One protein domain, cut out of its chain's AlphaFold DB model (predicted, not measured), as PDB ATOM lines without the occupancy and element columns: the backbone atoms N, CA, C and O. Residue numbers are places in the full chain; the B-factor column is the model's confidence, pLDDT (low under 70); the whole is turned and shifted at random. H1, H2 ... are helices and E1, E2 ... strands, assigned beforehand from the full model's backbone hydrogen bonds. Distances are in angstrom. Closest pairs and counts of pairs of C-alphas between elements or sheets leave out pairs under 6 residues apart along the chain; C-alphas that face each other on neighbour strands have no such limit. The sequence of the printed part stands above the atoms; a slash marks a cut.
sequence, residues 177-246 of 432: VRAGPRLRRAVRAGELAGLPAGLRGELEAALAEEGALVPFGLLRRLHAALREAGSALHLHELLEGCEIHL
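Overview. This is residues 177 to 246 of the 432 residues of the protein "Transmembrane protein 199" of Taeniopygia guttata (UniProt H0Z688). Helices H1, H2 and H3 form a triangle, with short H4 across from H2, beside H1 and near H3. Strands E1 and E2 are at one end. The printed part has 70 residues, with four named helices and two named strands in the order H1, H2, E1, H3, H4, E2; of the 41 residues in named elements helices hold 35 and strands 6, and the class is mostly helix; the whole is compact, with a radius of gyration of the C-alphas of 11.0 A and spans of 31 by 21 by 21 A.

Along the chain. H1, residues 181 to 188, is 10.6 A long from C-alpha 181 at (-21.146, -0.218, -21.636). H2 is 197 to 206, 14.1 A; E1 213 to 215; H3 216 to 228, 18.5 A; H4 235 to 238; E2 243 to 245, ending at C-alpha (-25.767, -6.640, -8.552).

Arrangement. H1 and H2, a helical hairpin, only just touch, with 3 pairs of C-alphas within 8 A, closest Val 187 and Glu 204 at 6.9 A; their tilt is steep, 44 degrees, opposite ways. H2 only just touches H3, with 3 such pairs, through H3 residues 218 to 222 alone, closest Leu 199 and Leu 222 at 7.4 A. H1 touches H4, closest C-alphas Leu 183 and Leu 238, 4.9 A. E1 and E2 pair with no named strand. Every O i to N i+4 pair is within hydrogen-bond range in H1, H2 and H3; H4 is too short for one.

Size, cuts and confidence. The printed part has no cut and no long link. Residues 210, 211 and 245 are under pLDDT 70.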
ATOM      1  N   VAL A 177     -20.988  -3.959  -8.608       82.75
ATOM      2  CA  VAL A 177     -21.772  -3.389  -9.707       82.75
ATOM      3  C   VAL A 177     -21.417  -4.114 -11.000       82.75
ATOM      4  O   VAL A 177     -20.240  -4.318 -11.291       82.75
ATOM      5  N   ARG A 178     -22.414  -4.486 -11.802       83.81
ATOM      6  CA  ARG A 178     -22.204  -4.995 -13.159       83.81
ATOM      7  C   ARG A 178     -21.729  -3.847 -14.045       83.81
ATOM      8  O   ARG A 178     -22.420  -2.838 -14.185       83.81
ATOM      9  N   ALA A 179     -20.549  -4.002 -14.643       81.88
ATOM     10  CA  ALA A 179     -19.957  -2.957 -15.470       81.88
ATOM     11  C   ALA A 179     -20.784  -2.680 -16.735       81.88
ATOM     12  O   ALA A 179     -20.881  -3.536 -17.621       81.88
ATOM     13  N   GLY A 180     -21.308  -1.458 -16.827       82.12
ATOM     14  CA  GLY A 180     -22.058  -0.949 -17.968       82.12
ATOM     15  C   GLY A 180     -21.195  -0.664 -19.206       82.12
ATOM     16  O   GLY A 180     -19.959  -0.641 -19.145       82.12
ATOM     17  N   PRO A 181     -21.835  -0.424 -20.364       80.81
ATOM     18  CA  PRO A 181     -21.146  -0.218 -21.636       80.81
ATOM     19  C   PRO A 181     -20.317   1.072 -21.669       80.81
ATOM     20  O   PRO A 181     -19.293   1.109 -22.350       80.81
ATOM     21  N   ARG A 182     -20.717   2.119 -20.933       84.00
ATOM     22  CA  ARG A 182     -19.977   3.390 -20.848       84.00
ATOM     23  C   ARG A 182     -18.636   3.229 -20.143       84.00
ATOM     24  O   ARG A 182     -17.615   3.594 -20.720       84.00
ATOM     25  N   LEU A 183     -18.620   2.572 -18.983       83.00
ATOM     26  CA  LEU A 183     -17.392   2.255 -18.250       83.00
ATOM     27  C   LEU A 183     -16.404   1.448 -19.107       83.00
ATOM     28  O   LEU A 183     -15.216   1.754 -19.150       83.00
ATOM     29  N   ARG A 184     -16.898   0.455 -19.858       82.44
ATOM     30  CA  ARG A 184     -16.075  -0.364 -20.769       82.44
ATOM     31  C   ARG A 184     -15.456   0.452 -21.897       82.44
ATOM     32  O   ARG A 184     -14.295   0.238 -22.242       82.44
ATOM     33  N   ARG A 185     -16.222   1.377 -22.478       83.69
ATOM     34  CA  ARG A 185     -15.727   2.259 -23.540       83.69
ATOM     35  C   ARG A 185     -14.676   3.223 -23.015       83.69
ATOM     36  O   ARG A 185     -13.633   3.304 -23.639       83.69
ATOM     37  N   ALA A 186     -14.892   3.853 -21.863       81.81
ATOM     38  CA  ALA A 186     -13.925   4.785 -21.278       81.81
ATOM     39  C   ALA A 186     -12.564   4.120 -20.990       81.81
ATOM     40  O   ALA A 186     -11.508   4.717 -21.206       81.81
ATOM     41  N   VAL A 187     -12.579   2.852 -20.558       82.75
ATOM     42  CA  VAL A 187     -11.359   2.054 -20.339       82.75
ATOM     43  C   VAL A 187     -10.662   1.721 -21.660       82.75
ATOM     44  O   VAL A 187      -9.463   1.948 -21.788       82.75
ATOM     45  N   ARG A 188     -11.404   1.251 -22.672       80.69
ATOM     46  CA  ARG A 188     -10.839   0.877 -23.985       80.69
ATOM     47  C   ARG A 188     -10.396   2.075 -24.830       80.69
ATOM     48  O   ARG A 188      -9.426   1.967 -25.568       80.69
ATOM     49  N   ALA A 189     -11.104   3.198 -24.732       80.69
ATOM     50  CA  ALA A 189     -10.816   4.431 -25.461       80.69
ATOM     51  C   ALA A 189      -9.633   5.210 -24.865       80.69
ATOM     52  O   ALA A 189      -9.199   6.199 -25.447       80.69
ATOM     53  N   GLY A 190      -9.101   4.780 -23.713       75.62
ATOM     54  CA  GLY A 190      -7.975   5.452 -23.065       75.62
ATOM     55  C   GLY A 190      -8.337   6.807 -22.455       75.62
ATOM     56  O   GLY A 190      -7.444   7.560 -22.081       75.62
ATOM     57  N   GLU A 191      -9.627   7.110 -22.281       75.56
ATOM     58  CA  GLU A 191     -10.113   8.335 -21.619       75.56
ATOM     59  C   GLU A 191      -9.633   8.432 -20.159       75.56
ATOM     60  O   GLU A 191      -9.554   9.503 -19.564       75.56
ATOM     61  N   LEU A 192      -9.246   7.287 -19.598       74.44
ATOM     62  CA  LEU A 192      -8.713   7.103 -18.255       74.44
ATOM     63  C   LEU A 192      -7.171   7.139 -18.212       74.44
ATOM     64  O   LEU A 192      -6.581   6.739 -17.211       74.44
ATOM     65  N   ALA A 193      -6.494   7.600 -19.272       71.75
ATOM     66  CA  ALA A 193      -5.030   7.587 -19.374       71.75
ATOM     67  C   ALA A 193      -4.301   8.400 -18.290       71.75
ATOM     68  O   ALA A 193      -3.162   8.072 -17.969       71.75
ATOM     69  N   GLY A 194      -4.959   9.405 -17.698       73.50
ATOM     70  CA  GLY A 194      -4.424  10.200 -16.585       73.50
ATOM     71  C   GLY A 194      -4.408   9.486 -15.226       73.50
ATOM     72  O   GLY A 194      -3.937  10.056 -14.247       73.50
ATOM     73  N   LEU A 195      -4.931   8.258 -15.140       78.25
ATOM     74  CA  LEU A 195      -4.980   7.480 -13.904       78.25
ATOM     75  C   LEU A 195      -3.708   6.649 -13.671       78.25
ATOM     76  O   LEU A 195      -3.056   6.226 -14.630       78.25
ATOM     77  N   PRO A 196      -3.386   6.326 -12.404       82.38
ATOM     78  CA  PRO A 196      -2.265   5.451 -12.076       82.38
ATOM     79  C   PRO A 196      -2.388   4.089 -12.771       82.38
ATOM     80  O   PRO A 196      -3.427   3.427 -12.703       82.38
ATOM     81  N   ALA A 197      -1.295   3.651 -13.406       78.88
ATOM     82  CA  ALA A 197      -1.251   2.442 -14.233       78.88
ATOM     83  C   ALA A 197      -1.718   1.173 -13.493       78.88
ATOM     84  O   ALA A 197      -2.376   0.326 -14.090       78.88
ATOM     85  N   GLY A 198      -1.455   1.070 -12.184       81.19
ATOM     86  CA  GLY A 198      -1.919  -0.058 -11.366       81.19
ATOM     87  C   GLY A 198      -3.445  -0.141 -11.247       81.19
ATOM     88  O   GLY A 198      -4.020  -1.215 -11.377       81.19
ATOM     89  N   LEU A 199      -4.120   1.000 -11.088       80.06
ATOM     90  CA  LEU A 199      -5.580   1.070 -10.936       80.06
ATOM     91  C   LEU A 199      -6.284   0.814 -12.277       80.06
ATOM     92  O   LEU A 199      -7.334   0.177 -12.324       80.06
ATOM     93  N   ARG A 200      -5.666   1.254 -13.382       80.00
ATOM     94  CA  ARG A 200      -6.112   0.921 -14.741       80.00
ATOM     95  C   ARG A 200      -5.995  -0.571 -15.033       80.00
ATOM     96  O   ARG A 200      -6.953  -1.140 -15.536       80.00
ATOM     97  N   GLY A 201      -4.878  -1.199 -14.664       81.31
ATOM     98  CA  GLY A 201      -4.690  -2.643 -14.822       81.31
ATOM     99  C   GLY A 201      -5.699  -3.462 -14.012       81.31
ATOM    100  O   GLY A 201      -6.270  -4.415 -14.532       81.31
ATOM    101  N   GLU A 202      -5.993  -3.055 -12.771       81.50
ATOM    102  CA  GLU A 202      -7.048  -3.680 -11.955       81.50
ATOM    103  C   GLU A 202      -8.439  -3.543 -12.592       81.50
ATOM    104  O   GLU A 202      -9.237  -4.479 -12.550       81.50
ATOM    105  N   LEU A 203      -8.737  -2.387 -13.192       82.69
ATOM    106  CA  LEU A 203     -10.008  -2.124 -13.859       82.69
ATOM    107  C   LEU A 203     -10.112  -2.902 -15.184       82.69
ATOM    108  O   LEU A 203     -11.118  -3.554 -15.429       82.69
ATOM    109  N   GLU A 204      -9.069  -2.911 -16.010       82.62
ATOM    110  CA  GLU A 204      -9.006  -3.695 -17.251       82.62
ATOM    111  C   GLU A 204      -9.155  -5.199 -16.974       82.62
ATOM    112  O   GLU A 204      -9.953  -5.864 -17.635       82.62
ATOM    113  N   ALA A 205      -8.488  -5.717 -15.936       82.94
ATOM    114  CA  ALA A 205      -8.633  -7.104 -15.497       82.94
ATOM    115  C   ALA A 205     -10.054  -7.409 -14.992       82.94
ATOM    116  O   ALA A 205     -10.629  -8.440 -15.341       82.94
ATOM    117  N   ALA A 206     -10.655  -6.500 -14.218       78.88
ATOM    118  CA  ALA A 206     -12.022  -6.656 -13.723       78.88
ATOM    119  C   ALA A 206     -13.092  -6.529 -14.824       78.88
ATOM    120  O   ALA A 206     -14.222  -6.957 -14.613       78.88
ATOM    121  N   LEU A 207     -12.768  -5.951 -15.985       81.31
ATOM    122  CA  LEU A 207     -13.676  -5.779 -17.124       81.31
ATOM    123  C   LEU A 207     -13.360  -6.698 -18.319       81.31
ATOM    124  O   LEU A 207     -13.948  -6.510 -19.388       81.31
ATOM    125  N   ALA A 208     -12.487  -7.693 -18.147       77.25
ATOM    126  CA  ALA A 208     -12.120  -8.637 -19.202       77.25
ATOM    127  C   ALA A 208     -13.336  -9.411 -19.747       77.25
ATOM    128  O   ALA A 208     -13.506  -9.520 -20.958       77.25
ATOM    129  N   GLU A 209     -14.231  -9.848 -18.857       75.44
ATOM    130  CA  GLU A 209     -15.415 -10.642 -19.201       75.44
ATOM    131  C   GLU A 209     -16.672  -9.779 -19.402       75.44
ATOM    132  O   GLU A 209     -16.865  -8.740 -18.746       75.44
ATOM    133  N   GLU A 210     -17.568 -10.207 -20.294       66.62
ATOM    134  CA  GLU A 210     -18.883  -9.583 -20.478       66.62
ATOM    135  C   GLU A 210     -19.762  -9.808 -19.239       66.62
ATOM    136  O   GLU A 210     -19.933 -10.921 -18.753       66.62
ATOM    137  N   GLY A 211     -20.305  -8.725 -18.673       65.38
ATOM    138  CA  GLY A 211     -21.096  -8.798 -17.437       65.38
ATOM    139  C   GLY A 211     -20.288  -8.903 -16.137       65.38
ATOM    140  O   GLY A 211     -20.885  -9.109 -15.083       65.38
ATOM    141  N   ALA A 212     -18.964  -8.722 -16.192       77.25
ATOM    142  CA  ALA A 212     -18.102  -8.740 -15.015       77.25
ATOM    143  C   ALA A 212     -18.529  -7.752 -13.908       77.25
ATOM    144  O   ALA A 212     -19.012  -6.639 -14.164       77.25
ATOM    145  N   LEU A 213     -18.336  -8.202 -12.668       79.94
ATOM    146  CA  LEU A 213     -18.691  -7.501 -11.442       79.94
ATOM    147  C   LEU A 213     -17.507  -6.666 -10.956       79.94
ATOM    148  O   LEU A 213     -16.466  -7.197 -10.577       79.94
ATOM    149  N   VAL A 214     -17.688  -5.352 -10.917       82.56
ATOM    150  CA  VAL A 214     -16.713  -4.416 -10.363       82.56
ATOM    151  C   VAL A 214     -17.046  -4.191  -8.886       82.56
ATOM    152  O   VAL A 214     -18.150  -3.735  -8.571       82.56
ATOM    153  N   PRO A 215     -16.133  -4.495  -7.948       83.62
ATOM    154  CA  PRO A 215     -16.386  -4.271  -6.530       83.62
ATOM    155  C   PRO A 215     -16.468  -2.768  -6.226       83.62
ATOM    156  O   PRO A 215     -15.673  -1.973  -6.736       83.62
ATOM    157  N   PHE A 216     -17.376  -2.363  -5.328       82.25
ATOM    158  CA  PHE A 216     -17.537  -0.945  -4.958       82.25
ATOM    159  C   PHE A 216     -16.253  -0.320  -4.391       82.25
ATOM    160  O   PHE A 216     -16.038   0.883  -4.531       82.25
ATOM    161  N   GLY A 217     -15.371  -1.119  -3.780       82.75
ATOM    162  CA  GLY A 217     -14.062  -0.650  -3.318       82.75
ATOM    163  C   GLY A 217     -13.184  -0.119  -4.455       82.75
ATOM    164  O   GLY A 217     -12.571   0.936  -4.310       82.75
ATOM    165  N   LEU A 218     -13.184  -0.793  -5.608       83.00
ATOM    166  CA  LEU A 218     -12.425  -0.376  -6.790       83.00
ATOM    167  C   LEU A 218     -13.036   0.890  -7.403       83.00
ATOM    168  O   LEU A 218     -12.317   1.829  -7.731       83.00
ATOM    169  N   LEU A 219     -14.367   0.979  -7.432       84.44
ATOM    170  CA  LEU A 219     -15.088   2.164  -7.900       84.44
ATOM    171  C   LEU A 219     -14.839   3.406  -7.021       84.44
ATOM    172  O   LEU A 219     -14.706   4.517  -7.533       84.44
ATOM    173  N   ARG A 220     -14.714   3.230  -5.698       85.25
ATOM    174  CA  ARG A 220     -14.334   4.310  -4.768       85.25
ATOM    175  C   ARG A 220     -12.904   4.792  -5.003       85.25
ATOM    176  O   ARG A 220     -12.670   5.997  -4.954       85.25
ATOM    177  N   ARG A 221     -11.967   3.878  -5.284       85.44
ATOM    178  CA  ARG A 221     -10.583   4.233  -5.647       85.44
ATOM    179  C   ARG A 221     -10.522   4.970  -6.983       85.44
ATOM    180  O   ARG A 221      -9.847   5.989  -7.074       85.44
ATOM    181  N   LEU A 222     -11.287   4.514  -7.977       85.31
ATOM    182  CA  LEU A 222     -11.445   5.205  -9.256       85.31
ATOM    183  C   LEU A 222     -11.975   6.632  -9.053       85.31
ATOM    184  O   LEU A 222     -11.429   7.579  -9.607       85.31
ATOM    185  N   HIS A 223     -13.001   6.799  -8.218       85.25
ATOM    186  CA  HIS A 223     -13.565   8.114  -7.927       85.25
ATOM    187  C   HIS A 223     -12.553   9.077  -7.292       85.25
ATOM    188  O   HIS A 223     -12.490  10.237  -7.693       85.25
ATOM    189  N   ALA A 224     -11.768   8.605  -6.318       85.88
ATOM    190  CA  ALA A 224     -10.729   9.412  -5.685       85.88
ATOM    191  C   ALA A 224      -9.668   9.852  -6.706       85.88
ATOM    192  O   ALA A 224      -9.378  11.040  -6.816       85.88
ATOM    193  N   ALA A 225      -9.191   8.916  -7.529       83.06
ATOM    194  CA  ALA A 225      -8.167   9.194  -8.528       83.06
ATOM    195  C   ALA A 225      -8.652  10.144  -9.647       83.06
ATOM    196  O   ALA A 225      -7.889  10.992 -10.098       83.06
ATOM    197  N   LEU A 226      -9.928  10.074 -10.053       83.06
ATOM    198  CA  LEU A 226     -10.520  11.029 -11.006       83.06
ATOM    199  C   LEU A 226     -10.611  12.452 -10.430       83.06
ATOM    200  O   LEU A 226     -10.388  13.427 -11.148       83.06
ATOM    201  N   ARG A 227     -10.911  12.586  -9.128       82.81
ATOM    202  CA  ARG A 227     -10.926  13.897  -8.457       82.81
ATOM    203  C   ARG A 227      -9.530  14.491  -8.331       82.81
ATOM    204  O   ARG A 227      -9.375  15.689  -8.540       82.81
ATOM    205  N   GLU A 228      -8.537  13.670  -8.006       82.75
ATOM    206  CA  GLU A 228      -7.138  14.099  -7.897       82.75
ATOM    207  C   GLU A 228      -6.547  14.490  -9.258       82.75
ATOM    208  O   GLU A 228      -5.820  15.474  -9.350       82.75
ATOM    209  N   ALA A 229      -6.913  13.777 -10.326       77.94
ATOM    210  CA  ALA A 229      -6.486  14.079 -11.691       77.94
ATOM    211  C   ALA A 229      -7.208  15.290 -12.320       77.94
ATOM    212  O   ALA A 229      -6.846  15.707 -13.419       77.94
ATOM    213  N   GLY A 230      -8.238  15.844 -11.664       71.88
ATOM    214  CA  GLY A 230      -9.001  16.987 -12.175       71.88
ATOM    215  C   GLY A 230      -9.719  16.712 -13.502       71.88
ATOM    216  O   GLY A 230      -9.920  17.630 -14.296       71.88
ATOM    217  N   SER A 231     -10.074  15.454 -13.779       71.62
ATOM    218  CA  SER A 231     -10.700  15.066 -15.045       71.62
ATOM    219  C   SER A 231     -12.118  15.626 -15.170       71.62
ATOM    220  O   SER A 231     -12.887  15.579 -14.211       71.62
ATOM    221  N   ALA A 232     -12.504  16.062 -16.373       72.50
ATOM    222  CA  ALA A 232     -13.861  16.541 -16.665       72.50
ATOM    223  C   ALA A 232     -14.936  15.433 -16.632       72.50
ATOM    224  O   ALA A 232     -16.126  15.735 -16.655       72.50
ATOM    225  N   LEU A 233     -14.521  14.164 -16.582       74.81
ATOM    226  CA  LEU A 233     -15.408  13.004 -16.558       74.81
ATOM    227  C   LEU A 233     -15.931  12.759 -15.145       74.81
ATOM    228  O   LEU A 233     -15.163  12.506 -14.210       74.81
ATOM    229  N   HIS A 234     -17.251  12.776 -14.992       80.50
ATOM    230  CA  HIS A 234     -17.869  12.487 -13.706       80.50
ATOM    231  C   HIS A 234     -18.151  10.992 -13.537       80.50
ATOM    232  O   HIS A 234     -18.555  10.290 -14.460       80.50
ATOM    233  N   LEU A 235     -18.025  10.499 -12.299       82.12
ATOM    234  CA  LEU A 235     -18.289   9.090 -11.980       82.12
ATOM    235  C   LEU A 235     -19.701   8.641 -12.394       82.12
ATOM    236  O   LEU A 235     -19.879   7.504 -12.813       82.12
ATOM    237  N   HIS A 236     -20.699   9.520 -12.279       80.44
ATOM    238  CA  HIS A 236     -22.078   9.189 -12.633       80.44
ATOM    239  C   HIS A 236     -22.271   8.983 -14.145       80.44
ATOM    240  O   HIS A 236     -23.083   8.149 -14.526       80.44
ATOM    241  N   GLU A 237     -21.489   9.662 -14.992       83.94
ATOM    242  CA  GLU A 237     -21.490   9.473 -16.453       83.94
ATOM    243  C   GLU A 237     -20.840   8.131 -16.827       83.94
ATOM    244  O   GLU A 237     -21.329   7.401 -17.685       83.94
ATOM    245  N   LEU A 238     -19.763   7.752 -16.127       82.31
ATOM    246  CA  LEU A 238     -19.109   6.451 -16.311       82.31
ATOM    247  C   LEU A 238     -19.979   5.283 -15.831       82.31
ATOM    248  O   LEU A 238     -19.906   4.184 -16.384       82.31
ATOM    249  N   LEU A 239     -20.798   5.520 -14.804       82.00
ATOM    250  CA  LEU A 239     -21.725   4.543 -14.238       82.00
ATOM    251  C   LEU A 239     -23.068   4.467 -14.969       82.00
ATOM    252  O   LEU A 239     -23.909   3.640 -14.608       82.00
ATOM    253  N   GLU A 240     -23.275   5.272 -16.007       82.69
ATOM    254  CA  GLU A 240     -24.486   5.226 -16.814       82.69
ATOM    255  C   GLU A 240     -24.633   3.845 -17.489       82.69
ATOM    256  O   GLU A 240     -23.752   3.368 -18.214       82.69
ATOM    257  N   GLY A 241     -25.746   3.162 -17.201       75.75
ATOM    258  CA  GLY A 241     -26.008   1.798 -17.669       75.75
ATOM    259  C   GLY A 241     -25.305   0.693 -16.871       75.75
ATOM    260  O   GLY A 241     -25.227  -0.439 -17.348       75.75
ATOM    261  N   CYS A 242     -24.767   0.996 -15.687       80.62
ATOM    262  CA  CYS A 242     -24.313  -0.020 -14.741       80.62
ATOM    263  C   CYS A 242     -25.483  -0.527 -13.884       80.62
ATOM    264  O   CYS A 242     -26.278   0.262 -13.379       80.62
ATOM    265  N   GLU A 243     -25.562  -1.840 -13.677       77.12
ATOM    266  CA  GLU A 243     -26.619  -2.466 -12.874       77.12
ATOM    267  C   GLU A 243     -26.066  -2.881 -11.506       77.12
ATOM    268  O   GLU A 243     -24.991  -3.479 -11.402       77.12
ATOM    269  N   ILE A 244     -26.777  -2.546 -10.429       77.56
ATOM    270  CA  ILE A 244     -26.365  -2.903  -9.069       77.56
ATOM    271  C   ILE A 244     -26.657  -4.390  -8.865       77.56
ATOM    272  O   ILE A 244     -27.812  -4.792  -8.764       77.56
ATOM    273  N   HIS A 245     -25.608  -5.211  -8.789       67.75
ATOM    274  CA  HIS A 245     -25.767  -6.640  -8.552       67.75
ATOM    275  C   HIS A 245     -25.943  -6.889  -7.054       67.75
ATOM    276  O   HIS A 245     -24.975  -6.870  -6.283       67.75
ATOM    277  N   LEU A 246     -27.188  -7.110  -6.640       71.25
ATOM    278  CA  LEU A 246     -27.507  -7.553  -5.292       71.25
ATOM    279  C   LEU A 246     -27.395  -9.086  -5.268       71.25
ATOM    280  O   LEU A 246     -28.116  -9.735  -6.024       71.25
TER     281      LEU A 246